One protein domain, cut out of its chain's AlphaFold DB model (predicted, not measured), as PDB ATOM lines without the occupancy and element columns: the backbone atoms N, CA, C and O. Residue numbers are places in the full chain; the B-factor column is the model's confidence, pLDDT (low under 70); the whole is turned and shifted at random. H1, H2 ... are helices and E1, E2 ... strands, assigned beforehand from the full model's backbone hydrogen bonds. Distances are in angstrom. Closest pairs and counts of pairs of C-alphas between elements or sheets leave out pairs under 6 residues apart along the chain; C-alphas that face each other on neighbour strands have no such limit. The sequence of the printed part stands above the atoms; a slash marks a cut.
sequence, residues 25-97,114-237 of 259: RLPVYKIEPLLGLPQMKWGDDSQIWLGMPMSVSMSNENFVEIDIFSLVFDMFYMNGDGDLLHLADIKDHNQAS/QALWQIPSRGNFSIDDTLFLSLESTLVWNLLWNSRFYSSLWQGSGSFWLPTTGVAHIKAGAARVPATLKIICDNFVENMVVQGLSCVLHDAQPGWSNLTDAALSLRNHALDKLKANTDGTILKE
ATOM      1  N   ARG A  25      -0.335 -19.885  29.911       75.56
ATOM      2  CA  ARG A  25       0.425 -19.479  31.090       75.56
ATOM      3  C   ARG A  25       1.392 -18.401  30.644       75.56
ATOM      4  O   ARG A  25       2.128 -18.611  29.685       75.56
ATOM      5  N   LEU A  26       1.402 -17.248  31.301       83.12
ATOM      6  CA  LEU A  26       2.440 -16.263  31.013       83.12
ATOM      7  C   LEU A  26       3.806 -16.863  31.393       83.12
ATOM      8  O   LEU A  26       3.897 -17.539  32.421       83.12
ATOM      9  N   PRO A  27       4.841 -16.698  30.549       80.69
ATOM     10  CA  PRO A  27       6.155 -17.250  30.833       80.69
ATOM     11  C   PRO A  27       6.722 -16.619  32.106       80.69
ATOM     12  O   PRO A  27       6.616 -15.410  32.312       80.69
ATOM     13  N   VAL A  28       7.347 -17.444  32.944       85.94
ATOM     14  CA  VAL A  28       8.112 -16.947  34.091       85.94
ATOM     15  C   VAL A  28       9.393 -16.335  33.547       85.94
ATOM     16  O   VAL A  28      10.086 -16.978  32.755       85.94
ATOM     17  N   TYR A  29       9.704 -15.108  33.957       90.81
ATOM     18  CA  TYR A  29      10.888 -14.394  33.498       90.81
ATOM     19  C   TYR A  29      11.764 -13.920  34.649       90.81
ATOM     20  O   TYR A  29      11.311 -13.719  35.779       90.81
ATOM     21  N   LYS A  30      13.035 -13.716  34.321       92.62
ATOM     22  CA  LYS A  30      14.061 -13.197  35.209       92.62
ATOM     23  C   LYS A  30      14.916 -12.195  34.438       92.62
ATOM     24  O   LYS A  30      15.364 -12.494  33.331       92.62
ATOM     25  N   ILE A  31      15.113 -11.018  35.019       91.06
ATOM     26  CA  ILE A  31      15.942  -9.944  34.466       91.06
ATOM     27  C   ILE A  31      17.082  -9.696  35.444       91.06
ATOM     28  O   ILE A  31      16.845  -9.402  36.617       91.06
ATOM     29  N   GLU A  32      18.313  -9.834  34.966       90.88
ATOM     30  CA  GLU A  32      19.524  -9.691  35.773       90.88
ATOM     31  C   GLU A  32      20.432  -8.616  35.181       90.88
ATOM     32  O   GLU A  32      20.701  -8.660  33.981       90.88
ATOM     33  N   PRO A  33      20.949  -7.671  35.980       86.88
ATOM     34  CA  PRO A  33      21.925  -6.716  35.481       86.88
ATOM     35  C   PRO A  33      23.211  -7.441  35.086       86.88
ATOM     36  O   PRO A  33      23.775  -8.218  35.859       86.88
ATOM     37  N   LEU A  34      23.699  -7.156  33.882       87.31
ATOM     38  CA  LEU A  34      25.040  -7.557  33.480       87.31
ATOM     39  C   LEU A  34      26.059  -6.615  34.124       87.31
ATOM     40  O   LEU A  34      25.781  -5.442  34.378       87.31
ATOM     41  N   LEU A  35      27.271  -7.119  34.369       79.31
ATOM     42  CA  LEU A  35      28.377  -6.302  34.866       79.31
ATOM     43  C   LEU A  35      28.713  -5.209  33.838       79.31
ATOM     44  O   LEU A  35      29.358  -5.466  32.824       79.31
ATOM     45  N   GLY A  36      28.272  -3.983  34.107       71.06
ATOM     46  CA  GLY A  36      28.478  -2.835  33.233       71.06
ATOM     47  C   GLY A  36      27.921  -1.549  33.836       71.06
ATOM     48  O   GLY A  36      27.013  -1.575  34.665       71.06
ATOM     49  N   LEU A  37      28.481  -0.409  33.429       73.31
ATOM     50  CA  LEU A  37      27.931   0.894  33.800       73.31
ATOM     51  C   LEU A  37      26.708   1.205  32.922       73.31
ATOM     52  O   LEU A  37      26.765   0.959  31.712       73.31
ATOM     53  N   PRO A  38      25.624   1.768  33.489       80.00
ATOM     54  CA  PRO A  38      24.479   2.199  32.701       80.00
ATOM     55  C   PRO A  38      24.897   3.289  31.710       80.00
ATOM     56  O   PRO A  38      25.668   4.197  32.034       80.00
ATOM     57  N   GLN A  39      24.376   3.208  30.489       82.62
ATOM     58  CA  GLN A  39      24.618   4.197  29.445       82.62
ATOM     59  C   GLN A  39      23.565   5.295  29.530       82.62
ATOM     60  O   GLN A  39      22.394   5.065  29.241       82.62
ATOM     61  N   MET A  40      23.974   6.502  29.903       81.19
ATOM     62  CA  MET A  40      23.069   7.646  29.949       81.19
ATOM     63  C   MET A  40      22.915   8.270  28.559       81.19
ATOM     64  O   MET A  40      23.902   8.541  27.873       81.19
ATOM     65  N   LYS A  41      21.672   8.537  28.162       81.25
ATOM     66  CA  LYS A  41      21.310   9.324  26.985       81.25
ATOM     67  C   LYS A  41      20.326  10.414  27.398       81.25
ATOM     68  O   LYS A  41      19.421  10.183  28.197       81.25
ATOM     69  N   TRP A  42      20.514  11.606  26.850       74.25
ATOM     70  CA  TRP A  42      19.573  12.707  27.016       74.25
ATOM     71  C   TRP A  42      18.487  12.586  25.951       74.25
ATOM     72  O   TRP A  42      18.811  12.469  24.771       74.25
ATOM     73  N   GLY A  43      17.223  12.546  26.378       69.00
ATOM     74  CA  GLY A  43      16.071  12.609  25.480       69.00
ATOM     75  C   GLY A  43      15.643  14.050  25.206       69.00
ATOM     76  O   GLY A  43      16.030  14.967  25.932       69.00
ATOM     77  N   ASP A  44      14.808  14.231  24.185       67.25
ATOM     78  CA  ASP A  44      14.379  15.554  23.713       67.25
ATOM     79  C   ASP A  44      13.462  16.295  24.716       67.25
ATOM     80  O   ASP A  44      13.483  17.523  24.784       67.25
ATOM     81  N   ASP A  45      12.747  15.568  25.585       68.12
ATOM     82  CA  ASP A  45      11.743  16.117  26.518       68.12
ATOM     83  C   ASP A  45      12.236  16.253  27.974       68.12
ATOM     84  O   ASP A  45      11.489  16.037  28.927       68.12
ATOM     85  N   SER A  46      13.518  16.569  28.194       67.69
ATOM     86  CA  SER A  46      14.124  16.595  29.548       67.69
ATOM     87  C   SER A  46      14.020  15.260  30.310       67.69
ATOM     88  O   SER A  46      14.126  15.221  31.541       67.69
ATOM     89  N   GLN A  47      13.820  14.165  29.574       73.56
ATOM     90  CA  GLN A  47      13.848  12.805  30.090       73.56
ATOM     91  C   GLN A  47      15.275  12.265  30.056       73.56
ATOM     92  O   GLN A  47      16.011  12.442  29.078       73.56
ATOM     93  N   ILE A  48      15.661  11.585  31.131       78.31
ATOM     94  CA  ILE A  48      16.932  10.872  31.197       78.31
ATOM     95  C   ILE A  48      16.657   9.422  30.826       78.31
ATOM     96  O   ILE A  48      15.898   8.739  31.511       78.31
ATOM     97  N   TRP A  49      17.314   8.960  29.766       83.94
ATOM     98  CA  TRP A  49      17.288   7.565  29.357       83.94
ATOM     99  C   TRP A  49      18.526   6.857  29.890       83.94
ATOM    100  O   TRP A  49      19.656   7.240  29.583       83.94
ATOM    101  N   LEU A  50      18.328   5.805  30.674       86.44
ATOM    102  CA  LEU A  50      19.389   4.934  31.162       86.44
ATOM    103  C   LEU A  50      19.291   3.594  30.434       86.44
ATOM    104  O   LEU A  50      18.382   2.806  30.677       86.44
ATOM    105  N   GLY A  51      20.226   3.345  29.521       87.81
ATOM    106  CA  GLY A  51      20.417   2.044  28.894       87.81
ATOM    107  C   GLY A  51      21.111   1.106  29.871       87.81
ATOM    108  O   GLY A  51      22.274   1.319  30.217       87.81
ATOM    109  N   MET A  52      20.399   0.082  30.320       87.69
ATOM    110  CA  MET A  52      20.914  -0.898  31.264       87.69
ATOM    111  C   MET A  52      21.167  -2.226  30.543       87.69
ATOM    112  O   MET A  52      20.215  -2.803  30.007       87.69
ATOM    113  N   PRO A  53      22.418  -2.719  30.505       89.81
ATOM    114  CA  PRO A  53      22.709  -4.038  29.964       89.81
ATOM    115  C   PRO A  53      22.171  -5.102  30.926       89.81
ATOM    116  O   PRO A  53      22.522  -5.124  32.107       89.81
ATOM    117  N   MET A  54      21.289  -5.960  30.426       91.06
ATOM    118  CA  MET A  54      20.524  -6.916  31.219       91.06
ATOM    119  C   MET A  54      20.526  -8.281  30.531       91.06
ATOM    120  O   MET A  54      20.380  -8.368  29.315       91.06
ATOM    121  N   SER A  55      20.638  -9.350  31.311       94.38
ATOM    122  CA  SER A  55      20.331 -10.698  30.854       94.38
ATOM    123  C   SER A  55      18.860 -10.973  31.132       94.38
ATOM    124  O   SER A  55      18.406 -10.913  32.277       94.38
ATOM    125  N   VAL A  56      18.096 -11.230  30.076       93.19
ATOM    126  CA  VAL A  56      16.677 -11.571  30.144       93.19
ATOM    127  C   VAL A  56      16.549 -13.059  29.884       93.19
ATOM    128  O   VAL A  56      16.887 -13.540  28.802       93.19
ATOM    129  N   SER A  57      16.023 -13.791  30.859       94.62
ATOM    130  CA  SER A  57      15.715 -15.210  30.717       94.62
ATOM    131  C   SER A  57      14.236 -15.474  30.954       94.62
ATOM    132  O   SER A  57      13.592 -14.816  31.771       94.62
ATOM    133  N   MET A  58      13.675 -16.417  30.200       93.31
ATOM    134  CA  MET A  58      12.267 -16.792  30.283       93.31
ATOM    135  C   MET A  58      12.101 -18.299  30.152       93.31
ATOM    136  O   MET A  58      12.784 -18.932  29.349       93.31
ATOM    137  N   SER A  59      11.153 -18.870  30.888       91.38
ATOM    138  CA  SER A  59      10.714 -20.251  30.695       91.38
ATOM    139  C   SER A  59       9.299 -20.261  30.136       91.38
ATOM    140  O   SER A  59       8.356 -19.778  30.768       91.38
ATOM    141  N   ASN A  60       9.151 -20.783  28.919       89.88
ATOM    142  CA  ASN A  60       7.865 -20.890  28.251       89.88
ATOM    143  C   ASN A  60       7.344 -22.320  28.351       89.88
ATOM    144  O   ASN A  60       7.780 -23.197  27.613       89.88
ATOM    145  N   GLU A  61       6.367 -22.547  29.224       88.38
ATOM    146  CA  GLU A  61       5.695 -23.846  29.348       88.38
ATOM    147  C   GLU A  61       4.637 -24.087  28.255       88.38
ATOM    148  O   GLU A  61       4.109 -25.197  28.127       88.38
ATOM    149  N   ASN A  62       4.305 -23.068  27.453       85.38
ATOM    150  CA  ASN A  62       3.279 -23.187  26.424       85.38
ATOM    151  C   ASN A  62       3.770 -24.005  25.226       85.38
ATOM    152  O   ASN A  62       4.950 -24.047  24.880       85.38
ATOM    153  N   PHE A  63       2.812 -24.617  24.533       86.50
ATOM    154  CA  PHE A  63       3.039 -25.381  23.304       86.50
ATOM    155  C   PHE A  63       3.276 -24.505  22.069       86.50
ATOM    156  O   PHE A  63       3.521 -25.031  20.987       86.50
ATOM    157  N   VAL A  64       3.168 -23.186  22.214       87.00
ATOM    158  CA  VAL A  64       3.329 -22.225  21.126       87.00
ATOM    159  C   VAL A  64       4.586 -21.397  21.344       87.00
ATOM    160  O   VAL A  64       4.883 -20.968  22.458       87.00
ATOM    161  N   GLU A  65       5.325 -21.198  20.258       90.50
ATOM    162  CA  GLU A  65       6.401 -20.215  20.186       90.50
ATOM    163  C   GLU A  65       5.806 -18.804  20.223       90.50
ATOM    164  O   GLU A  65       4.717 -18.571  19.678       90.50
ATOM    165  N   ILE A  66       6.520 -17.883  20.871       90.94
ATOM    166  CA  ILE A  66       6.135 -16.480  21.009       90.94
ATOM    167  C   ILE A  66       7.289 -15.620  20.495       90.94
ATOM    168  O   ILE A  66       8.379 -15.638  21.059       90.94
ATOM    169  N   ASP A  67       7.032 -14.837  19.455       93.25
ATOM    170  CA  ASP A  67       7.921 -13.760  19.032       93.25
ATOM    171  C   ASP A  67       7.462 -12.451  19.662       93.25
ATOM    172  O   ASP A  67       6.294 -12.088  19.514       93.25
ATOM    173  N   ILE A  68       8.374 -11.702  20.272       92.94
ATOM    174  CA  ILE A  68       8.138 -10.335  20.747       92.94
ATOM    175  C   ILE A  68       8.839  -9.369  19.795       92.94
ATOM    176  O   ILE A  68      10.026  -9.514  19.530       92.94
ATOM    177  N   PHE A  69       8.108  -8.388  19.268       93.38
ATOM    178  CA  PHE A  69       8.618  -7.403  18.300       93.38
ATOM    179  C   PHE A  69       8.875  -6.030  18.912       93.38
ATOM    180  O   PHE A  69       9.721  -5.288  18.423       93.38
ATOM    181  N   SER A  70       8.127  -5.681  19.953       92.88
ATOM    182  CA  SER A  70       8.299  -4.445  20.708       92.88
ATOM    183  C   SER A  70       7.637  -4.588  22.065       92.88
ATOM    184  O   SER A  70       6.636  -5.305  22.185       92.88
ATOM    185  N   LEU A  71       8.162  -3.885  23.057       92.56
ATOM    186  CA  LEU A  71       7.667  -3.934  24.425       92.56
ATOM    187  C   LEU A  71       7.854  -2.598  25.141       92.56
ATOM    188  O   LEU A  71       8.825  -1.873  24.922       92.56
ATOM    189  N   VAL A  72       6.906  -2.292  26.018       93.81
ATOM    190  CA  VAL A  72       6.976  -1.191  26.976       93.81
ATOM    191  C   VAL A  72       6.502  -1.727  28.314       93.81
ATOM    192  O   VAL A  72       5.469  -2.393  28.372       93.81
ATOM    193  N   PHE A  73       7.247  -1.437  29.375       92.12
ATOM    194  CA  PHE A  73       6.836  -1.721  30.740       92.12
ATOM    195  C   PHE A  73       6.810  -0.443  31.564       92.12
ATOM    196  O   PHE A  73       7.708   0.379  31.444       92.12
ATOM    197  N   ASP A  74       5.834  -0.306  32.444       93.00
ATOM    198  CA  ASP A  74       5.842   0.713  33.482       93.00
ATOM    199  C   ASP A  74       6.266   0.066  34.800       93.00
ATOM    200  O   ASP A  74       5.815  -1.030  35.144       93.00
ATOM    201  N   MET A  75       7.127   0.753  35.544       90.25
ATOM    202  CA  MET A  75       7.510   0.380  36.902       90.25
ATOM    203  C   MET A  75       6.761   1.244  37.907       90.25
ATOM    204  O   MET A  75       6.687   2.465  37.747       90.25
ATOM    205  N   PHE A  76       6.287   0.625  38.984       87.88
ATOM    206  CA  PHE A  76       5.633   1.327  40.082       87.88
ATOM    207  C   PHE A  76       6.382   1.110  41.388       87.88
ATOM    208  O   PHE A  76       6.933   0.039  41.640       87.88
ATOM    209  N   TYR A  77       6.356   2.121  42.248       82.56
ATOM    210  CA  TYR A  77       6.671   1.961  43.658       82.56
ATOM    211  C   TYR A  77       5.396   2.080  44.488       82.56
ATOM    212  O   TYR A  77       4.425   2.725  44.093       82.56
ATOM    213  N   MET A  78       5.404   1.439  45.648       80.69
ATOM    214  CA  MET A  78       4.269   1.418  46.564       80.69
ATOM    215  C   MET A  78       4.539   2.426  47.678       80.69
ATOM    216  O   MET A  78       5.613   2.398  48.288       80.69
ATOM    217  N   ASN A  79       3.599   3.332  47.935       79.75
ATOM    218  CA  ASN A  79       3.706   4.238  49.076       79.75
ATOM    219  C   ASN A  79       3.347   3.513  50.394       79.75
ATOM    220  O   ASN A  79       2.943   2.350  50.396       79.75
ATOM    221  N   GLY A  80       3.497   4.202  51.531       73.25
ATOM    222  CA  GLY A  80       3.186   3.631  52.851       73.25
ATOM    223  C   GLY A  80       1.716   3.233  53.035       73.25
ATOM    224  O   GLY A  80       1.425   2.349  53.835       73.25
ATOM    225  N   ASP A  81       0.815   3.832  52.256       79.88
ATOM    226  CA  ASP A  81      -0.616   3.532  52.257       79.88
ATOM    227  C   ASP A  81      -0.974   2.386  51.298       79.88
ATOM    228  O   ASP A  81      -2.131   1.968  51.248       79.88
ATOM    229  N   GLY A  82      -0.001   1.859  50.545       78.25
ATOM    230  CA  GLY A  82      -0.155   0.802  49.546       78.25
ATOM    231  C   GLY A  82      -0.613   1.286  48.166       78.25
ATOM    232  O   GLY A  82      -0.872   0.462  47.291       78.25
ATOM    233  N   ASP A  83      -0.739   2.590  47.938       85.31
ATOM    234  CA  ASP A  83      -1.076   3.115  46.617       85.31
ATOM    235  C   ASP A  83       0.143   3.083  45.687       85.31
ATOM    236  O   ASP A  83       1.294   3.227  46.117       85.31
ATOM    237  N   LEU A  84      -0.127   2.875  44.400       87.31
ATOM    238  CA  LEU A  84       0.896   2.809  43.366       87.31
ATOM    239  C   LEU A  84       1.279   4.206  42.896       87.31
ATOM    240  O   LEU A  84       0.423   5.052  42.637       87.31
ATOM    241  N   LEU A  85       2.577   4.415  42.734       86.38
ATOM    242  CA  LEU A  85       3.151   5.621  42.167       86.38
ATOM    243  C   LEU A  85       4.082   5.215  41.030       86.38
ATOM    244  O   LEU A  85       4.933   4.340  41.183       86.38
ATOM    245  N   HIS A  86       3.875   5.820  39.864       88.56
ATOM    246  CA  HIS A  86       4.672   5.533  38.678       88.56
ATOM    247  C   HIS A  86       6.111   6.014  38.883       88.56
ATOM    248  O   HIS A  86       6.345   7.109  39.396       88.56
ATOM    249  N   LEU A  87       7.064   5.151  38.546       83.38
ATOM    250  CA  LEU A  87       8.490   5.389  38.739       83.38
ATOM    251  C   LEU A  87       9.183   5.684  37.411       83.38
ATOM    252  O   LEU A  87       9.995   6.605  37.333       83.38
ATOM    253  N   ALA A  88       8.922   4.849  36.406       86.88
ATOM    254  CA  ALA A  88       9.673   4.857  35.164       86.88
ATOM    255  C   ALA A  88       8.972   4.073  34.055       86.88
ATOM    256  O   ALA A  88       8.236   3.121  34.327       86.88
ATOM    257  N   ASP A  89       9.324   4.412  32.818       90.19
ATOM    258  CA  ASP A  89       8.984   3.634  31.631       90.19
ATOM    259  C   ASP A  89      10.226   2.864  31.169       90.19
ATOM    260  O   ASP A  89      11.270   3.460  30.914       90.19
ATOM    261  N   ILE A  90      10.132   1.550  31.014       89.94
ATOM    262  CA  ILE A  90      11.151   0.719  30.374       89.94
ATOM    263  C   ILE A  90      10.721   0.447  28.938       89.94
ATOM    264  O   ILE A  90       9.616  -0.032  28.690       89.94
ATOM    265  N   LYS A  91      11.614   0.695  27.984       91.00
ATOM    266  CA  LYS A  91      11.389   0.424  26.563       91.00
ATOM    267  C   LYS A  91      12.530  -0.393  25.975       91.00
ATOM    268  O   LYS A  91      13.659  -0.358  26.467       91.00
ATOM    269  N   ASP A  92      12.239  -1.112  24.897       87.50
ATOM    270  CA  ASP A  92      13.279  -1.745  24.091       87.50
ATOM    271  C   ASP A  92      14.099  -0.720  23.284       87.50
ATOM    272  O   ASP A  92      13.736   0.455  23.144       87.50
ATOM    273  N   HIS A  93      15.226  -1.176  22.735       81.44
ATOM    274  CA  HIS A  93      16.156  -0.334  21.984       81.44
ATOM    275  C   HIS A  93      15.546   0.306  20.723       81.44
ATOM    276  O   HIS A  93      15.939   1.419  20.352       81.44
ATOM    277  N   ASN A  94      14.588  -0.359  20.067       77.75
ATOM    278  CA  ASN A  94      13.940   0.162  18.864       77.75
ATOM    279  C   ASN A  94      12.982   1.297  19.225       77.75
ATOM    280  O   ASN A  94      12.952   2.326  18.545       77.75
ATOM    281  N   GLN A  95      12.249   1.152  20.328       75.38
ATOM    282  CA  GLN A  95      11.351   2.190  20.831       75.38
ATOM    283  C   GLN A  95      12.119   3.412  21.346       75.38
ATOM    284  O   GLN A  95      11.760   4.537  20.996       75.38
ATOM    285  N   ALA A  96      13.214   3.213  22.087       62.91
ATOM    286  CA  ALA A  96      14.047   4.309  22.590       62.91
ATOM    287  C   ALA A  96      14.705   5.139  21.468       62.91
ATOM    288  O   ALA A  96      14.952   6.330  21.635       62.91
ATOM    289  N   SER A  97      14.971   4.527  20.310       58.78
ATOM    290  CA  SER A  97      15.578   5.213  19.159       58.78
ATOM    291  C   SER A  97      14.555   5.978  18.305       58.78
ATOM    292  O   SER A  97      14.918   6.913  17.595       58.78
ATOM    293  N   GLN A 114      12.259  -7.658  12.530       85.56
ATOM    294  CA  GLN A 114      12.824  -8.818  13.209       85.56
ATOM    295  C   GLN A 114      12.263  -8.864  14.632       85.56
ATOM    296  O   GLN A 114      12.061  -7.823  15.254       85.56
ATOM    297  N   ALA A 115      11.973 -10.065  15.128       90.44
ATOM    298  CA  ALA A 115      11.584 -10.235  16.520       90.44
ATOM    299  C   ALA A 115      12.773  -9.881  17.425       90.44
ATOM    300  O   ALA A 115      13.890 -10.330  17.172       90.44
ATOM    301  N   LEU A 116      12.511  -9.094  18.468       91.06
ATOM    302  CA  LEU A 116      13.456  -8.819  19.545       91.06
ATOM    303  C   LEU A 116      13.797 -10.121  20.259       91.06
ATOM    304  O   LEU A 116      14.959 -10.507  20.340       91.06
ATOM    305  N   TRP A 117      12.763 -10.823  20.724       93.31
ATOM    306  CA  TRP A 117      12.891 -12.063  21.480       93.31
ATOM    307  C   TRP A 117      12.082 -13.159  20.794       93.31
ATOM    308  O   TRP A 117      10.904 -12.970  20.491       93.31
ATOM    309  N   GLN A 118      12.720 -14.302  20.551       93.06
ATOM    310  CA  GLN A 118      12.086 -15.489  19.983       93.06
ATOM    311  C   GLN A 118      12.060 -16.575  21.047       93.06
ATOM    312  O   GLN A 118      13.070 -17.222  21.326       93.06
ATOM    313  N   ILE A 119      10.907 -16.735  21.682       91.75
ATOM    314  CA  ILE A 119      10.742 -17.612  22.831       91.75
ATOM    315  C   ILE A 119      10.227 -18.965  22.326       91.75
ATOM    316  O   ILE A 119       9.069 -19.051  21.897       91.75
ATOM    317  N   PRO A 120      11.041 -20.038  22.380       92.62
ATOM    318  CA  PRO A 120      10.650 -21.345  21.871       92.62
ATOM    319  C   PRO A 120       9.475 -21.917  22.668       92.62
ATOM    320  O   PRO A 120       9.303 -21.633  23.855       92.62
ATOM    321  N   SER A 121       8.666 -22.761  22.031       90.44
ATOM    322  CA  SER A 121       7.654 -23.552  22.740       90.44
ATOM    323  C   SER A 121       8.326 -24.537  23.697       90.44
ATOM    324  O   SER A 121       9.249 -25.237  23.275       90.44
ATOM    325  N   ARG A 122       7.825 -24.672  24.931       89.31
ATOM    326  CA  ARG A 122       8.324 -25.646  25.926       89.31
ATOM    327  C   ARG A 122       9.841 -25.583  26.126       89.31
ATOM    328  O   ARG A 122      10.509 -26.616  26.172       89.31
ATOM    329  N   GLY A 123      10.383 -24.374  26.201       90.31
ATOM    330  CA  GLY A 123      11.819 -24.153  26.257       90.31
ATOM    331  C   GLY A 123      12.200 -22.966  27.123       90.31
ATOM    332  O   GLY A 123      11.380 -22.103  27.441       90.31
ATOM    333  N   ASN A 124      13.480 -22.945  27.479       92.75
ATOM    334  CA  ASN A 124      14.097 -21.804  28.131       92.75
ATOM    335  C   ASN A 124      14.701 -20.894  27.060       92.75
ATOM    336  O   ASN A 124      15.338 -21.359  26.114       92.75
ATOM    337  N   PHE A 125      14.490 -19.601  27.228       93.81
ATOM    338  CA  PHE A 125      15.052 -18.523  26.433       93.81
ATOM    339  C   PHE A 125      16.004 -17.720  27.319       93.81
ATOM    340  O   PHE A 125      15.717 -17.520  28.498       93.81
ATOM    341  N   SER A 126      17.120 -17.264  26.759       94.56
ATOM    342  CA  SER A 126      18.031 -16.333  27.420       94.56
ATOM    343  C   SER A 126      18.686 -15.451  26.370       94.56
ATOM    344  O   SER A 126      19.159 -15.962  25.353       94.56
ATOM    345  N   ILE A 127      18.721 -14.150  26.621       94.06
ATOM    346  CA  ILE A 127      19.378 -13.167  25.765       94.06
ATOM    347  C   ILE A 127      19.999 -12.068  26.621       94.06
ATOM    348  O   ILE A 127      19.443 -11.696  27.651       94.06
ATOM    349  N   ASP A 128      21.116 -11.523  26.160       93.56
ATOM    350  CA  ASP A 128      21.659 -10.280  26.690       93.56
ATOM    351  C   ASP A 128      21.136  -9.128  25.826       93.56
ATOM    352  O   ASP A 128      21.372  -9.091  24.617       93.56
ATOM    353  N   ASP A 129      20.395  -8.208  26.436       90.31
ATOM    354  CA  ASP A 129      19.756  -7.078  25.759       90.31
ATOM    355  C   ASP A 129      19.969  -5.785  26.561       90.31
ATOM    356  O   ASP A 129      20.349  -5.796  27.733       90.31
ATOM    357  N   THR A 130      19.755  -4.639  25.923       89.00
ATOM    358  CA  THR A 130      19.780  -3.338  26.596       89.00
ATOM    359  C   THR A 130      18.365  -2.809  26.727       89.00
ATOM    360  O   THR A 130      17.735  -2.424  25.741       89.00
ATOM    361  N   LEU A 131      17.890  -2.746  27.968       89.19
ATOM    362  CA  LEU A 131      16.609  -2.137  28.299       89.19
ATOM    363  C   LEU A 131      16.822  -0.665  28.642       89.19
ATOM    364  O   LEU A 131      17.735  -0.316  29.392       89.19
ATOM    365  N   PHE A 132      15.989   0.205  28.081       88.88
ATOM    366  CA  PHE A 132      16.095   1.646  28.262       88.88
ATOM    367  C   PHE A 132      15.053   2.126  29.257       88.88
ATOM    368  O   PHE A 132      13.859   2.078  28.987       88.88
ATOM    369  N   LEU A 133      15.525   2.610  30.398       87.19
ATOM    370  CA  LEU A 133      14.704   3.204  31.441       87.19
ATOM    371  C   LEU A 133      14.591   4.710  31.197       87.19
ATOM    372  O   LEU A 133      15.608   5.402  31.230       87.19
ATOM    373  N   SER A 134      13.386   5.219  30.967       85.81
ATOM    374  CA  SER A 134      13.094   6.650  31.000       85.81
ATOM    375  C   SER A 134      12.661   7.046  32.400       85.81
ATOM    376  O   SER A 134      11.705   6.491  32.948       85.81
ATOM    377  N   LEU A 135      13.378   8.008  32.971       75.19
ATOM    378  CA  LEU A 135      13.053   8.607  34.254       75.19
ATOM    379  C   LEU A 135      12.666  10.071  34.049       75.19
ATOM    380  O   LEU A 135      13.382  10.831  33.384       75.19
ATOM    381  N   GLU A 136      11.571  10.487  34.682       70.94
ATOM    382  CA  GLU A 136      11.245  11.906  34.784       70.94
ATOM    383  C   GLU A 136      12.279  12.613  35.669       70.94
ATOM    384  O   GLU A 136      12.587  12.179  36.780       70.94
ATOM    385  N   SER A 137      12.823  13.729  35.186       64.62
ATOM    386  CA  SER A 137      13.905  14.470  35.850       64.62
ATOM    387  C   SER A 137      13.553  14.956  37.264       64.62
ATOM    388  O   SER A 137      14.421  15.012  38.139       64.62
ATOM    389  N   THR A 138      12.278  15.249  37.524       64.88
ATOM    390  CA  THR A 138      11.737  15.596  38.849       64.88
ATOM    391  C   THR A 138      11.770  14.410  39.815       64.88
ATOM    392  O   THR A 138      12.166  14.561  40.973       64.88
ATOM    393  N   LEU A 139      11.414  13.217  39.334       62.97
ATOM    394  CA  LEU A 139      11.493  11.960  40.077       62.97
ATOM    395  C   LEU A 139      12.941  11.568  40.350       62.97
ATOM    396  O   LEU A 139      13.245  11.216  41.484       62.97
ATOM    397  N   VAL A 140      13.848  11.701  39.375       61.97
ATOM    398  CA  VAL A 140      15.292  11.468  39.577       61.97
ATOM    399  C   VAL A 140      15.818  12.330  40.716       61.97
ATOM    400  O   VAL A 140      16.485  11.821  41.611       61.97
ATOM    401  N   TRP A 141      15.475  13.620  40.729       60.25
ATOM    402  CA  TRP A 141      15.899  14.500  41.811       60.25
ATOM    403  C   TRP A 141      15.337  14.062  43.165       60.25
ATOM    404  O   TRP A 141      16.093  13.944  44.129       60.25
ATOM    405  N   ASN A 142      14.046  13.748  43.238       59.75
ATOM    406  CA  ASN A 142      13.430  13.279  44.478       59.75
ATOM    407  C   ASN A 142      14.003  11.930  44.948       59.75
ATOM    408  O   ASN A 142      14.227  11.750  46.142       59.75
ATOM    409  N   LEU A 143      14.296  11.003  44.036       58.50
ATOM    410  CA  LEU A 143      14.880   9.688  44.322       58.50
ATOM    411  C   LEU A 143      16.340   9.785  44.784       58.50
ATOM    412  O   LEU A 143      16.735   9.064  45.697       58.50
ATOM    413  N   LEU A 144      17.130  10.685  44.188       55.75
ATOM    414  CA  LEU A 144      18.526  10.924  44.570       55.75
ATOM    415  C   LEU A 144      18.647  11.595  45.947       55.75
ATOM    416  O   LEU A 144      19.576  11.287  46.691       55.75
ATOM    417  N   TRP A 145      17.713  12.481  46.311       55.62
ATOM    418  CA  TRP A 145      17.713  13.143  47.625       55.62
ATOM    419  C   TRP A 145      17.017  12.336  48.727       55.62
ATOM    420  O   TRP A 145      17.287  12.558  49.910       55.62
ATOM    421  N   ASN A 146      16.153  11.378  48.380       53.72
ATOM    422  CA  ASN A 146      15.486  10.524  49.357       53.72
ATOM    423  C   ASN A 146      16.375   9.322  49.720       53.72
ATOM    424  O   ASN A 146      16.218   8.201  49.229       53.72
ATOM    425  N   SER A 147      17.334   9.580  50.611       50.19
ATOM    426  CA  SER A 147      18.399   8.658  51.033       50.19
ATOM    427  C   SER A 147      17.926   7.272  51.485       50.19
ATOM    428  O   SER A 147      18.689   6.316  51.368       50.19
ATOM    429  N   ARG A 148      16.676   7.132  51.950       52.16
ATOM    430  CA  ARG A 148      16.090   5.852  52.387       52.16
ATOM    431  C   ARG A 148      15.774   4.898  51.239       52.16
ATOM    432  O   ARG A 148      15.905   3.685  51.401       52.16
ATOM    433  N   PHE A 149      15.353   5.433  50.094       53.19
ATOM    434  CA  PHE A 149      15.082   4.623  48.908       53.19
ATOM    435  C   PHE A 149      16.400   4.096  48.343       53.19
ATOM    436  O   PHE A 149      16.559   2.894  48.151       53.19
ATOM    437  N   TYR A 150      17.390   4.984  48.209       52.53
ATOM    438  CA  TYR A 150      18.719   4.632  47.723       52.53
ATOM    439  C   TYR A 150      19.440   3.655  48.657       52.53
ATOM    440  O   TYR A 150      19.985   2.662  48.188       52.53
ATOM    441  N   SER A 151      19.398   3.872  49.979       51.25
ATOM    442  CA  SER A 151      20.022   2.949  50.932       51.25
ATOM    443  C   SER A 151      19.395   1.558  50.871       51.25
ATOM    444  O   SER A 151      20.119   0.577  50.922       51.25
ATOM    445  N   SER A 152      18.076   1.451  50.706       50.31
ATOM    446  CA  SER A 152      17.390   0.153  50.699       50.31
ATOM    447  C   SER A 152      17.574  -0.612  49.381       50.31
ATOM    448  O   SER A 152      17.708  -1.832  49.403       50.31
ATOM    449  N   LEU A 153      17.631   0.092  48.243       51.66
ATOM    450  CA  LEU A 153      17.846  -0.505  46.918       51.66
ATOM    451  C   LEU A 153      19.315  -0.841  46.630       51.66
ATOM    452  O   LEU A 153      19.601  -1.889  46.056       51.66
ATOM    453  N   TRP A 154      20.248   0.033  47.021       49.03
ATOM    454  CA  TRP A 154      21.667  -0.106  46.671       49.03
ATOM    455  C   TRP A 154      22.516  -0.816  47.725       49.03
ATOM    456  O   TRP A 154      23.562  -1.354  47.371       49.03
ATOM    457  N   GLN A 155      22.095  -0.887  48.997       51.38
ATOM    458  CA  GLN A 155      22.839  -1.650  50.018       51.38
ATOM    459  C   GLN A 155      22.640  -3.173  49.912       51.38
ATOM    460  O   GLN A 155      23.068  -3.903  50.804       51.38
ATOM    461  N   GLY A 156      22.018  -3.662  48.830       48.25
ATOM    462  CA  GLY A 156      22.156  -5.048  48.363       48.25
ATOM    463  C   GLY A 156      21.723  -6.142  49.340       48.25
ATOM    464  O   GLY A 156      22.139  -7.279  49.180       48.25
ATOM    465  N   SER A 157      20.929  -5.821  50.362       52.25
ATOM    466  CA  SER A 157      20.460  -6.786  51.372       52.25
ATOM    467  C   SER A 157      18.944  -6.774  51.563       52.25
ATOM    468  O   SER A 157      18.417  -7.526  52.380       52.25
ATOM    469  N   GLY A 158      18.237  -5.931  50.809       61.91
ATOM    470  CA  GLY A 158      16.786  -5.838  50.838       61.91
ATOM    471  C   GLY A 158      16.157  -6.573  49.665       61.91
ATOM    472  O   GLY A 158      16.605  -6.444  48.527       61.91
ATOM    473  N   SER A 159      15.082  -7.299  49.946       75.00
ATOM    474  CA  SER A 159      14.134  -7.730  48.931       75.00
ATOM    475  C   SER A 159      12.918  -6.810  48.923       75.00
ATOM    476  O   SER A 159      12.420  -6.461  49.997       75.00
ATOM    477  N   PHE A 160      12.401  -6.448  47.752       78.62
ATOM    478  CA  PHE A 160      11.180  -5.645  47.659       78.62
ATOM    479  C   PHE A 160      10.283  -6.087  46.506       78.62
ATOM    480  O   PHE A 160      10.718  -6.748  45.564       78.62
ATOM    481  N   TRP A 161       9.013  -5.709  46.603       81.81
ATOM    482  CA  TRP A 161       8.015  -5.953  45.571       81.81
ATOM    483  C   TRP A 161       7.980  -4.787  44.591       81.81
ATOM    484  O   TRP A 161       7.901  -3.627  45.000       81.81
ATOM    485  N   LEU A 162       8.031  -5.113  43.305       86.31
ATOM    486  CA  LEU A 162       8.017  -4.169  42.202       86.31
ATOM    487  C   LEU A 162       6.850  -4.508  41.266       86.31
ATOM    488  O   LEU A 162       6.998  -5.356  40.381       86.31
ATOM    489  N   PRO A 163       5.690  -3.864  41.438       90.00
ATOM    490  CA  PRO A 163       4.605  -3.997  40.485       90.00
ATOM    491  C   PRO A 163       5.007  -3.396  39.137       90.00
ATOM    492  O   PRO A 163       5.616  -2.323  39.076       90.00
ATOM    493  N   THR A 164       4.661  -4.085  38.054       92.12
ATOM    494  CA  THR A 164       4.860  -3.611  36.687       92.12
ATOM    495  C   THR A 164       3.621  -3.827  35.836       92.12
ATOM    496  O   THR A 164       2.861  -4.782  36.007       92.12
ATOM    497  N   THR A 165       3.430  -2.942  34.866       94.44
ATOM    498  CA  THR A 165       2.510  -3.172  33.751       94.44
ATOM    499  C   THR A 165       3.310  -3.308  32.477       94.44
ATOM    500  O   THR A 165       4.361  -2.697  32.348       94.44
ATOM    501  N   GLY A 166       2.858  -4.141  31.548       93.94
ATOM    502  CA  GLY A 166       3.572  -4.417  30.311       93.94
ATOM    503  C   GLY A 166       2.639  -4.438  29.120       93.94
ATOM    504  O   GLY A 166       1.559  -5.024  29.180       93.94
ATOM    505  N   VAL A 167       3.075  -3.844  28.017       95.25
ATOM    506  CA  VAL A 167       2.424  -3.978  26.718       95.25
ATOM    507  C   VAL A 167       3.440  -4.483  25.713       95.25
ATOM    508  O   VAL A 167       4.534  -3.934  25.598       95.25
ATOM    509  N   ALA A 168       3.080  -5.531  24.979       94.25
ATOM    510  CA  ALA A 168       3.959  -6.139  23.991       94.25
ATOM    511  C   ALA A 168       3.227  -6.412  22.678       94.25
ATOM    512  O   ALA A 168       2.094  -6.897  22.667       94.25
ATOM    513  N   HIS A 169       3.915  -6.161  21.565       94.06
ATOM    514  CA  HIS A 169       3.511  -6.679  20.264       94.06
ATOM    515  C   HIS A 169       4.125  -8.048  20.061       94.06
ATOM    516  O   HIS A 169       5.351  -8.193  20.038       94.06
ATOM    517  N   ILE A 170       3.266  -9.040  19.863       92.50
ATOM    518  CA  ILE A 170       3.690 -10.419  19.701       92.50
ATOM    519  C   ILE A 170       3.186 -11.030  18.401       92.50
ATOM    520  O   ILE A 170       2.230 -10.549  17.785       92.50
ATOM    521  N   LYS A 171       3.812 -12.140  18.013       91.75
ATOM    522  CA  LYS A 171       3.209 -13.152  17.146       91.75
ATOM    523  C   LYS A 171       3.336 -14.508  17.816       91.75
ATOM    524  O   LYS A 171       4.415 -14.854  18.284       91.75
ATOM    525  N   ALA A 172       2.252 -15.275  17.836       85.44
ATOM    526  CA  ALA A 172       2.239 -16.589  18.474       85.44
ATOM    527  C   ALA A 172       1.868 -17.713  17.498       85.44
ATOM    528  O   ALA A 172       1.018 -17.549  16.614       85.44
ATOM    529  N   GLY A 173       2.490 -18.875  17.706       81.00
ATOM    530  CA  GLY A 173       2.162 -20.135  17.037       81.00
ATOM    531  C   GLY A 173       2.509 -20.196  15.545       81.00
ATOM    532  O   GLY A 173       3.057 -19.268  14.954       81.00
ATOM    533  N   ALA A 174       2.151 -21.318  14.909       75.94
ATOM    534  CA  ALA A 174       2.476 -21.592  13.504       75.94
ATOM    535  C   ALA A 174       1.860 -20.577  12.523       75.94
ATOM    536  O   ALA A 174       2.449 -20.276  11.488       75.94
ATOM    537  N   ALA A 175       0.692 -20.026  12.865       75.50
ATOM    538  CA  ALA A 175       0.014 -19.012  12.063       75.50
ATOM    539  C   ALA A 175       0.623 -17.604  12.219       75.50
ATOM    540  O   ALA A 175       0.258 -16.713  11.455       75.50
ATOM    541  N   ARG A 176       1.538 -17.399  13.187       84.31
ATOM    542  CA  ARG A 176       2.226 -16.125  13.468       84.31
ATOM    543  C   ARG A 176       1.261 -14.930  13.495       84.31
ATOM    544  O   ARG A 176       1.535 -13.881  12.909       84.31
ATOM    545  N   VAL A 177       0.116 -15.105  14.158       83.94
ATOM    546  CA  VAL A 177      -0.947 -14.090  14.212       83.94
ATOM    547  C   VAL A 177      -0.466 -12.910  15.060       83.94
ATOM    548  O   VAL A 177      -0.058 -13.139  16.200       83.94
ATOM    549  N   PRO A 178      -0.478 -11.671  14.535       89.44
ATOM    550  CA  PRO A 178      -0.084 -10.496  15.301       89.44
ATOM    551  C   PRO A 178      -1.121 -10.170  16.376       89.44
ATOM    552  O   PRO A 178      -2.324 -10.192  16.105       89.44
ATOM    553  N   ALA A 179      -0.645  -9.831  17.570       90.00
ATOM    554  CA  ALA A 179      -1.477  -9.377  18.676       90.00
ATOM    555  C   ALA A 179      -0.740  -8.348  19.545       90.00
ATOM    556  O   ALA A 179       0.490  -8.386  19.654       90.00
ATOM    557  N   THR A 180      -1.503  -7.481  20.203       92.12
ATOM    558  CA  THR A 180      -1.047  -6.675  21.336       92.12
ATOM    559  C   THR A 180      -1.497  -7.359  22.617       92.12
ATOM    560  O   THR A 180      -2.694  -7.564  22.822       92.12
ATOM    561  N   LEU A 181      -0.554  -7.667  23.502       93.75
ATOM    562  CA  LEU A 181      -0.847  -8.148  24.849       93.75
ATOM    563  C   LEU A 181      -0.647  -7.037  25.869       93.75
ATOM    564  O   LEU A 181       0.327  -6.294  25.781       93.75
ATOM    565  N   LYS A 182      -1.540  -6.981  26.854       94.69
ATOM    566  CA  LYS A 182      -1.435  -6.137  28.045       94.69
ATOM    567  C   LYS A 182      -1.363  -7.037  29.268       94.69
ATOM    568  O   LYS A 182      -2.264  -7.848  29.487       94.69
ATOM    569  N   ILE A 183      -0.309  -6.906  30.057       93.44
ATOM    570  CA  ILE A 183      -0.053  -7.732  31.234       93.44
ATOM    571  C   ILE A 183       0.186  -6.864  32.463       93.44
ATOM    572  O   ILE A 183       0.702  -5.753  32.369       93.44
ATOM    573  N   ILE A 184      -0.184  -7.394  33.618       93.19
ATOM    574  CA  ILE A 184       0.093  -6.804  34.926       93.19
ATOM    575  C   ILE A 184       0.865  -7.858  35.704       93.19
ATOM    576  O   ILE A 184       0.427  -9.007  35.755       93.19
ATOM    577  N   CYS A 185       2.006  -7.487  36.269       90.00
ATOM    578  CA  CYS A 185       2.894  -8.404  36.963       90.00
ATOM    579  C   CYS A 185       3.303  -7.840  38.318       90.00
ATOM    580  O   CYS A 185       3.699  -6.684  38.417       90.00
ATOM    581  N   ASP A 186       3.305  -8.692  39.335       89.12
ATOM    582  CA  ASP A 186       4.065  -8.445  40.549       89.12
ATOM    583  C   ASP A 186       5.410  -9.145  40.451       89.12
ATOM    584  O   ASP A 186       5.511 -10.359  40.223       89.12
ATOM    585  N   ASN A 187       6.455  -8.342  40.611       88.56
ATOM    586  CA  ASN A 187       7.823  -8.812  40.596       88.56
ATOM    587  C   ASN A 187       8.400  -8.761  41.993       88.56
ATOM    588  O   ASN A 187       8.085  -7.879  42.792       88.56
ATOM    589  N   PHE A 188       9.318  -9.674  42.239       87.00
ATOM    590  CA  PHE A 188      10.177  -9.632  43.400       87.00
ATOM    591  C   PHE A 188      11.579  -9.265  42.960       87.00
ATOM    592  O   PHE A 188      12.095  -9.806  41.981       87.00
ATOM    593  N   VAL A 189      12.171  -8.317  43.671       85.44
ATOM    594  CA  VAL A 189      13.527  -7.864  43.418       85.44
ATOM    595  C   VAL A 189      14.392  -8.276  44.591       85.44
ATOM    596  O   VAL A 189      14.149  -7.853  45.718       85.44
ATOM    597  N   GLU A 190      15.411  -9.080  44.315       85.75
ATOM    598  CA  GLU A 190      16.404  -9.531  45.289       85.75
ATOM    599  C   GLU A 190      17.786  -9.429  44.651       85.75
ATOM    600  O   GLU A 190      17.991  -9.907  43.541       85.75
ATOM    601  N   ASN A 191      18.746  -8.782  45.320       83.00
ATOM    602  CA  ASN A 191      20.101  -8.582  44.779       83.00
ATOM    603  C   ASN A 191      20.109  -7.962  43.363       83.00
ATOM    604  O   ASN A 191      20.900  -8.356  42.510       83.00
ATOM    605  N   MET A 192      19.205  -7.004  43.111       79.88
ATOM    606  CA  MET A 192      18.969  -6.362  41.803       79.88
ATOM    607  C   MET A 192      18.467  -7.296  40.690       79.88
ATOM    608  O   MET A 192      18.324  -6.864  39.550       79.88
ATOM    609  N   VAL A 193      18.159  -8.552  41.005       86.75
ATOM    610  CA  VAL A 193      17.518  -9.495  40.092       86.75
ATOM    611  C   VAL A 193      16.012  -9.330  40.199       86.75
ATOM    612  O   VAL A 193      15.450  -9.494  41.279       86.75
ATOM    613  N   VAL A 194      15.357  -9.048  39.076       88.31
ATOM    614  CA  VAL A 194      13.896  -8.969  38.991       88.31
ATOM    615  C   VAL A 194      13.358 -10.333  38.579       88.31
ATOM    616  O   VAL A 194      13.736 -10.859  37.532       88.31
ATOM    617  N   GLN A 195      12.465 -10.902  39.382       89.75
ATOM    618  CA  GLN A 195      11.788 -12.166  39.098       89.75
ATOM    619  C   GLN A 195      10.287 -11.920  38.974       89.75
ATOM    620  O   GLN A 195       9.665 -11.395  39.900       89.75
ATOM    621  N   GLY A 196       9.702 -12.310  37.842       83.94
ATOM    622  CA  GLY A 196       8.254 -12.275  37.662       83.94
ATOM    623  C   GLY A 196       7.606 -13.395  38.471       83.94
ATOM    624  O   GLY A 196       7.773 -14.566  38.133       83.94
ATOM    625  N   LEU A 197       6.883 -13.052  39.542       78.31
ATOM    626  CA  LEU A 197       6.252 -14.045  40.416       78.31
ATOM    627  C   LEU A 197       4.809 -14.329  40.020       78.31
ATOM    628  O   LEU A 197       4.389 -15.486  39.981       78.31
ATOM    629  N   SER A 198       4.041 -13.281  39.728       83.00
ATOM    630  CA  SER A 198       2.638 -13.433  39.368       83.00
ATOM    631  C   SER A 198       2.249 -12.421  38.310       83.00
ATOM    632  O   SER A 198       2.252 -11.222  38.564       83.00
ATOM    633  N   CYS A 199       1.918 -12.913  37.120       86.12
ATOM    634  CA  CYS A 199       1.472 -12.094  36.006       86.12
ATOM    635  C   CYS A 199       0.063 -12.498  35.582       86.12
ATOM    636  O   CYS A 199      -0.249 -13.687  35.477       86.12
ATOM    637  N   VAL A 200      -0.765 -11.507  35.265       88.81
ATOM    638  CA  VAL A 200      -2.106 -11.690  34.710       88.81
ATOM    639  C   VAL A 200      -2.189 -11.003  33.361       88.81
ATOM    640  O   VAL A 200      -1.725  -9.876  33.183       88.81
ATOM    641  N   LEU A 201      -2.806 -11.692  32.406       90.81
ATOM    642  CA  LEU A 201      -3.199 -11.093  31.141       90.81
ATOM    643  C   LEU A 201      -4.408 -10.188  31.395       90.81
ATOM    644  O   LEU A 201      -5.488 -10.679  31.716       90.81
ATOM    645  N   HIS A 202      -4.216  -8.880  31.262       91.19
ATOM    646  CA  HIS A 202      -5.288  -7.899  31.397       91.19
ATOM    647  C   HIS A 202      -6.156  -7.856  30.134       91.19
ATOM    648  O   HIS A 202      -7.378  -7.827  30.220       91.19
ATOM    649  N   ASP A 203      -5.521  -7.857  28.962       92.00
ATOM    650  CA  ASP A 203      -6.200  -7.751  27.670       92.00
ATOM    651  C   ASP A 203      -5.316  -8.324  26.551       92.00
ATOM    652  O   ASP A 203      -4.084  -8.284  26.627       92.00
ATOM    653  N   ALA A 204      -5.946  -8.845  25.500       90.06
ATOM    654  CA  ALA A 204      -5.284  -9.345  24.303       90.06
ATOM    655  C   ALA A 204      -6.084  -8.935  23.066       90.06
ATOM    656  O   ALA A 204      -7.201  -9.403  22.844       90.06
ATOM    657  N   GLN A 205      -5.490  -8.077  22.239       88.56
ATOM    658  CA  GLN A 205      -6.142  -7.528  21.054       88.56
ATOM    659  C   GLN A 205      -5.488  -8.066  19.778       88.56
ATOM    660  O   GLN A 205      -4.258  -8.131  19.708       88.56
ATOM    661  N   PRO A 206      -6.267  -8.446  18.752       88.25
ATOM    662  CA  PRO A 206      -5.706  -8.837  17.465       88.25
ATOM    663  C   PRO A 206      -5.088  -7.629  16.744       88.25
ATOM    664  O   PRO A 206      -5.648  -6.534  16.750       88.25
ATOM    665  N   GLY A 207      -3.965  -7.848  16.057       88.50
ATOM    666  CA  GLY A 207      -3.215  -6.798  15.363       88.50
ATOM    667  C   GLY A 207      -2.208  -6.073  16.257       88.50
ATOM    668  O   GLY A 207      -1.942  -6.494  17.377       88.50
ATOM    669  N   TRP A 208      -1.600  -5.010  15.729       91.38
ATOM    670  CA  TRP A 208      -0.696  -4.133  16.481       91.38
ATOM    671  C   TRP A 208      -1.392  -2.801  16.735       91.38
ATOM    672  O   TRP A 208      -1.831  -2.135  15.796       91.38
ATOM    673  N   SER A 209      -1.507  -2.435  18.004       90.81
ATOM    674  CA  SER A 209      -2.055  -1.153  18.444       90.81
ATOM    675  C   SER A 209      -0.943  -0.109  18.578       90.81
ATOM    676  O   SER A 209       0.240  -0.416  18.448       90.81
ATOM    677  N   ASN A 210      -1.290   1.142  18.885       92.56
ATOM    678  CA  ASN A 210      -0.273   2.085  19.339       92.56
ATOM    679  C   ASN A 210       0.246   1.629  20.713       92.56
ATOM    680  O   ASN A 210      -0.514   1.577  21.681       92.56
ATOM    681  N   LEU A 211       1.526   1.252  20.775       90.06
ATOM    682  CA  LEU A 211       2.154   0.688  21.968       90.06
ATOM    683  C   LEU A 211       2.188   1.705  23.118       90.06
ATOM    684  O   LEU A 211       1.898   1.346  24.256       90.06
ATOM    685  N   THR A 212       2.469   2.973  22.809       90.19
ATOM    686  CA  THR A 212       2.539   4.063  23.791       90.19
ATOM    687  C   THR A 212       1.167   4.364  24.385       90.19
ATOM    688  O   THR A 212       1.036   4.440  25.604       90.19
ATOM    689  N   ASP A 213       0.131   4.472  23.549       92.00
ATOM    690  CA  ASP A 213      -1.232   4.752  24.024       92.00
ATOM    691  C   ASP A 213      -1.779   3.580  24.851       92.00
ATOM    692  O   ASP A 213      -2.431   3.775  25.877       92.00
ATOM    693  N   ALA A 214      -1.488   2.345  24.426       93.75
ATOM    694  CA  ALA A 214      -1.876   1.145  25.153       93.75
ATOM    695  C   ALA A 214      -1.171   1.045  26.516       93.75
ATOM    696  O   ALA A 214      -1.829   0.693  27.497       93.75
ATOM    697  N   ALA A 215       0.124   1.377  26.585       94.31
ATOM    698  CA  ALA A 215       0.879   1.423  27.836       94.31
ATOM    699  C   ALA A 215       0.340   2.516  28.767       94.31
ATOM    700  O   ALA A 215      -0.015   2.223  29.904       94.31
ATOM    701  N   LEU A 216       0.130   3.736  28.258       94.31
ATOM    702  CA  LEU A 216      -0.459   4.840  29.019       94.31
ATOM    703  C   LEU A 216      -1.840   4.478  29.584       94.31
ATOM    704  O   LEU A 216      -2.128   4.741  30.752       94.31
ATOM    705  N   SER A 217      -2.696   3.853  28.772       95.69
ATOM    706  CA  SER A 217      -4.017   3.401  29.209       95.69
ATOM    707  C   SER A 217      -3.928   2.357  30.323       95.69
ATOM    708  O   SER A 217      -4.716   2.414  31.266       95.69
ATOM    709  N   LEU A 218      -3.001   1.400  30.213       95.88
ATOM    710  CA  LEU A 218      -2.814   0.350  31.213       95.88
ATOM    711  C   LEU A 218      -2.213   0.908  32.510       95.88
ATOM    712  O   LEU A 218      -2.667   0.549  33.595       95.88
ATOM    713  N   ARG A 219      -1.262   1.839  32.401       94.94
ATOM    714  CA  ARG A 219      -0.690   2.575  33.529       94.94
ATOM    715  C   ARG A 219      -1.758   3.334  34.303       94.94
ATOM    716  O   ARG A 219      -1.836   3.191  35.519       94.94
ATOM    717  N   ASN A 220      -2.594   4.115  33.619       95.44
ATOM    718  CA  ASN A 220      -3.655   4.879  34.277       95.44
ATOM    719  C   ASN A 220      -4.653   3.945  34.969       95.44
ATOM    720  O   ASN A 220      -5.019   4.179  36.116       95.44
ATOM    721  N   HIS A 221      -5.009   2.827  34.326       94.62
ATOM    722  CA  HIS A 221      -5.817   1.794  34.971       94.62
ATOM    723  C   HIS A 221      -5.161   1.268  36.256       94.62
ATOM    724  O   HIS A 221      -5.835   1.175  37.281       94.62
ATOM    725  N   ALA A 222      -3.858   0.971  36.235       92.69
ATOM    726  CA  ALA A 222      -3.140   0.511  37.420       92.69
ATOM    727  C   ALA A 222      -3.129   1.559  38.544       92.69
ATOM    728  O   ALA A 222      -3.476   1.243  39.679       92.69
ATOM    729  N   LEU A 223      -2.802   2.814  38.232       92.62
ATOM    730  CA  LEU A 223      -2.772   3.902  39.214       92.62
ATOM    731  C   LEU A 223      -4.149   4.166  39.834       92.62
ATOM    732  O   LEU A 223      -4.256   4.383  41.044       92.62
ATOM    733  N   ASP A 224      -5.208   4.105  39.029       92.50
ATOM    734  CA  ASP A 224      -6.562   4.427  39.472       92.50
ATOM    735  C   ASP A 224      -7.208   3.271  40.229       92.50
ATOM    736  O   ASP A 224      -7.829   3.488  41.272       92.50
ATOM    737  N   LYS A 225      -7.059   2.044  39.719       91.38
ATOM    738  CA  LYS A 225      -7.852   0.886  40.144       91.38
ATOM    739  C   LYS A 225      -7.087  -0.134  40.958       91.38
ATOM    740  O   LYS A 225      -7.738  -0.914  41.642       91.38
ATOM    741  N   LEU A 226      -5.759  -0.142  40.933       90.00
ATOM    742  CA  LEU A 226      -4.980  -1.184  41.592       90.00
ATOM    743  C   LEU A 226      -4.275  -0.669  42.843       90.00
ATOM    744  O   LEU A 226      -3.914   0.504  42.960       90.00
ATOM    745  N   LYS A 227      -4.091  -1.574  43.801       87.62
ATOM    746  CA  LYS A 227      -3.390  -1.324  45.053       87.62
ATOM    747  C   LYS A 227      -2.377  -2.425  45.315       87.62
ATOM    748  O   LYS A 227      -2.640  -3.600  45.044       87.62
ATOM    749  N   ALA A 228      -1.237  -2.022  45.863       76.12
ATOM    750  CA  ALA A 228      -0.225  -2.929  46.360       76.12
ATOM    751  C   ALA A 228      -0.837  -3.947  47.310       76.12
ATOM    752  O   ALA A 228      -1.633  -3.605  48.190       76.12
ATOM    753  N   ASN A 229      -0.409  -5.188  47.163       71.88
ATOM    754  CA  ASN A 229      -0.810  -6.230  48.067       71.88
ATOM    755  C   ASN A 229       0.358  -6.594  48.977       71.88
ATOM    756  O   ASN A 229       1.439  -6.958  48.521       71.88
ATOM    757  N   THR A 230       0.144  -6.488  50.282       64.12
ATOM    758  CA  THR A 230       1.180  -6.785  51.277       64.12
ATOM    759  C   THR A 230       1.456  -8.282  51.420       64.12
ATOM    760  O   THR A 230       2.459  -8.652  52.024       64.12
ATOM    761  N   ASP A 231       0.598  -9.142  50.860       66.31
ATOM    762  CA  ASP A 231       0.741 -10.603  50.895       66.31
ATOM    763  C   ASP A 231       1.578 -11.185  49.732       66.31
ATOM    764  O   ASP A 231       1.785 -12.398  49.684       66.31
ATOM    765  N   GLY A 232       2.071 -10.345  48.812       56.97
ATOM    766  CA  GLY A 232       2.890 -10.782  47.675       56.97
ATOM    767  C   GLY A 232       2.123 -11.458  46.531       56.97
ATOM    768  O   GLY A 232       2.734 -12.079  45.662       56.97
ATOM    769  N   THR A 233       0.791 -11.381  46.526       64.56
ATOM    770  CA  THR A 233      -0.048 -11.796  45.389       64.56
ATOM    771  C   THR A 233      -0.471 -10.597  44.541       64.56
ATOM    772  O   THR A 233      -0.359  -9.468  45.006       64.56
ATOM    773  N   ILE A 234      -0.984 -10.862  43.330       66.38
ATOM    774  CA  ILE A 234      -1.365  -9.853  42.320       66.38
ATOM    775  C   ILE A 234      -2.053  -8.636  42.956       66.38
ATOM    776  O   ILE A 234      -2.965  -8.804  43.776       66.38
ATOM    777  N   LEU A 235      -1.634  -7.435  42.536       77.25
ATOM    778  CA  LEU A 235      -2.285  -6.156  42.819       77.25
ATOM    779  C   LEU A 235      -3.810  -6.301  42.921       77.25
ATOM    780  O   LEU A 235      -4.472  -6.788  41.999       77.25
ATOM    781  N   LYS A 236      -4.377  -5.859  44.044       80.56
ATOM    782  CA  LYS A 236      -5.819  -5.969  44.292       80.56
ATOM    783  C   LYS A 236      -6.535  -4.740  43.760       80.56
ATOM    784  O   LYS A 236      -6.012  -3.629  43.828       80.56
ATOM    785  N   GLU A 237      -7.751  -4.938  43.266       81.62
ATOM    786  CA  GLU A 237      -8.614  -3.814  42.923       81.62
ATOM    787  C   GLU A 237      -8.895  -2.995  44.191       81.62
ATOM    788  O   GLU A 237      -9.160  -3.550  45.264       81.62
TER     789      GLU A 237
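Overview. This is residues 25 to 97 and 114 to 237 of the 259 residues of the protein "Hypothetical protein" of Amphiprora paludosa (UniProt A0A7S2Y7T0). A closed barrel of eight antiparallel strands forms the body, and its longest helix, H4, packs slantwise on the outside of the wall over E4 and E8. Two short helices, H2 and H3, make a corner at one end, where residues 144 to 151 stick out; E2 and E6 pair onto the ring as extra strands, and H1 is a small helix outside it. The 197 printed residues include four named helices and ten named strands, in the order E1 E2 E3 E4 E5 H1 E6 E7 H2 H3 E8 E9 E10 H4, a mixed class of helices and strands. The whole is compact, with a radius of gyration of the C-alphas of 16.5 A and spans of 51 by 36 by 31 A.

Along the chain. E1 is residues 28 to 33, beginning at C-alpha 28 (8.112, -16.947, 34.091). E3, residues 47 to 60, measures 34.3 A; E7, 123 to 136, 37.1 A; E5, 84 to 91, 20.0 A; E4, 66 to 78, 31.3 A; E8, 159 to 172, 33.9 A; E9, 177 to 190, 35.9 A; E10, 193 to 206, 32.4 A. E2 is residues 39 to 42, E6 117 to 119, H1 93 to 97, H2 137 to 145 and H3 147 to 154. H4, residues 211 to 225, measures 20.7 A and ends at C-alpha 225 (-7.852, 0.886, 40.144).

Arrangement. Round the ring, neighbours are antiparallel, with pairs within hydrogen-bond range: E1 and E3 (N 30 and O 57, 2.8 A), E3 and E7 (N 50 and O 133, 2.8 A), E7 and E5 (N 91 and O 132, 2.8 A), the hairpin E4 and E5 (N 73 and O 90, 2.8 A), and E4 and E8 (N 74 and O 165, 2.8 A). E8, E9 and E10 form a meander, each strand the antiparallel neighbour of the one before, with N 162 and O 187 at 2.8 A and N 186 and O 198 at 2.8 A. E10 and E1 close the ring, N 31 and O 194 at 2.9 A. E4 bends by 87 degrees at residue 69. E2 forms a hairpin with E3, N 39 and O 51 at 2.8 A, and E6 pairs with E4, N 68 and O 117 at 2.8 A. H4 is on the barrel, outside it, at a height of 7.3 A; it is over E8 and only just over E4, with 3 C-alphas, and runs slantwise at 38 degrees to E8 on the local plane. The closest C-alphas of E8 and H4, Val 167 and Ala 215, are 5.7 A apart. H1 is on the barrel, outside it; its closest C-alpha to E7 is His 93, 6.6 A from Leu 131. H2 is on the barrel, outside it, and H3 is on it too. H2 and H3 only just touch, only at the corner, with 3 pairs of C-alphas within 8 A, the closest being Leu 143 and Phe 149 at 6.8 A; they are about perpendicular at 88 degrees. In H1, H2, H3 and H4 every O i to N i+4 pair is within hydrogen-bond range.

Size, cuts and confidence. The C-alphas farthest apart, those of Ser 147 and Ala 175, are 51.2 A apart. Residues 98 to 113 are not printed, and C-alphas 97 and 114 stand 15.5 A apart across this cut. The links printed whole are tight. Mean pLDDT of the printed part is 82.7; residues 43 to 46, 96 to 97, 137 to 158 and 230 to 234 are under 70.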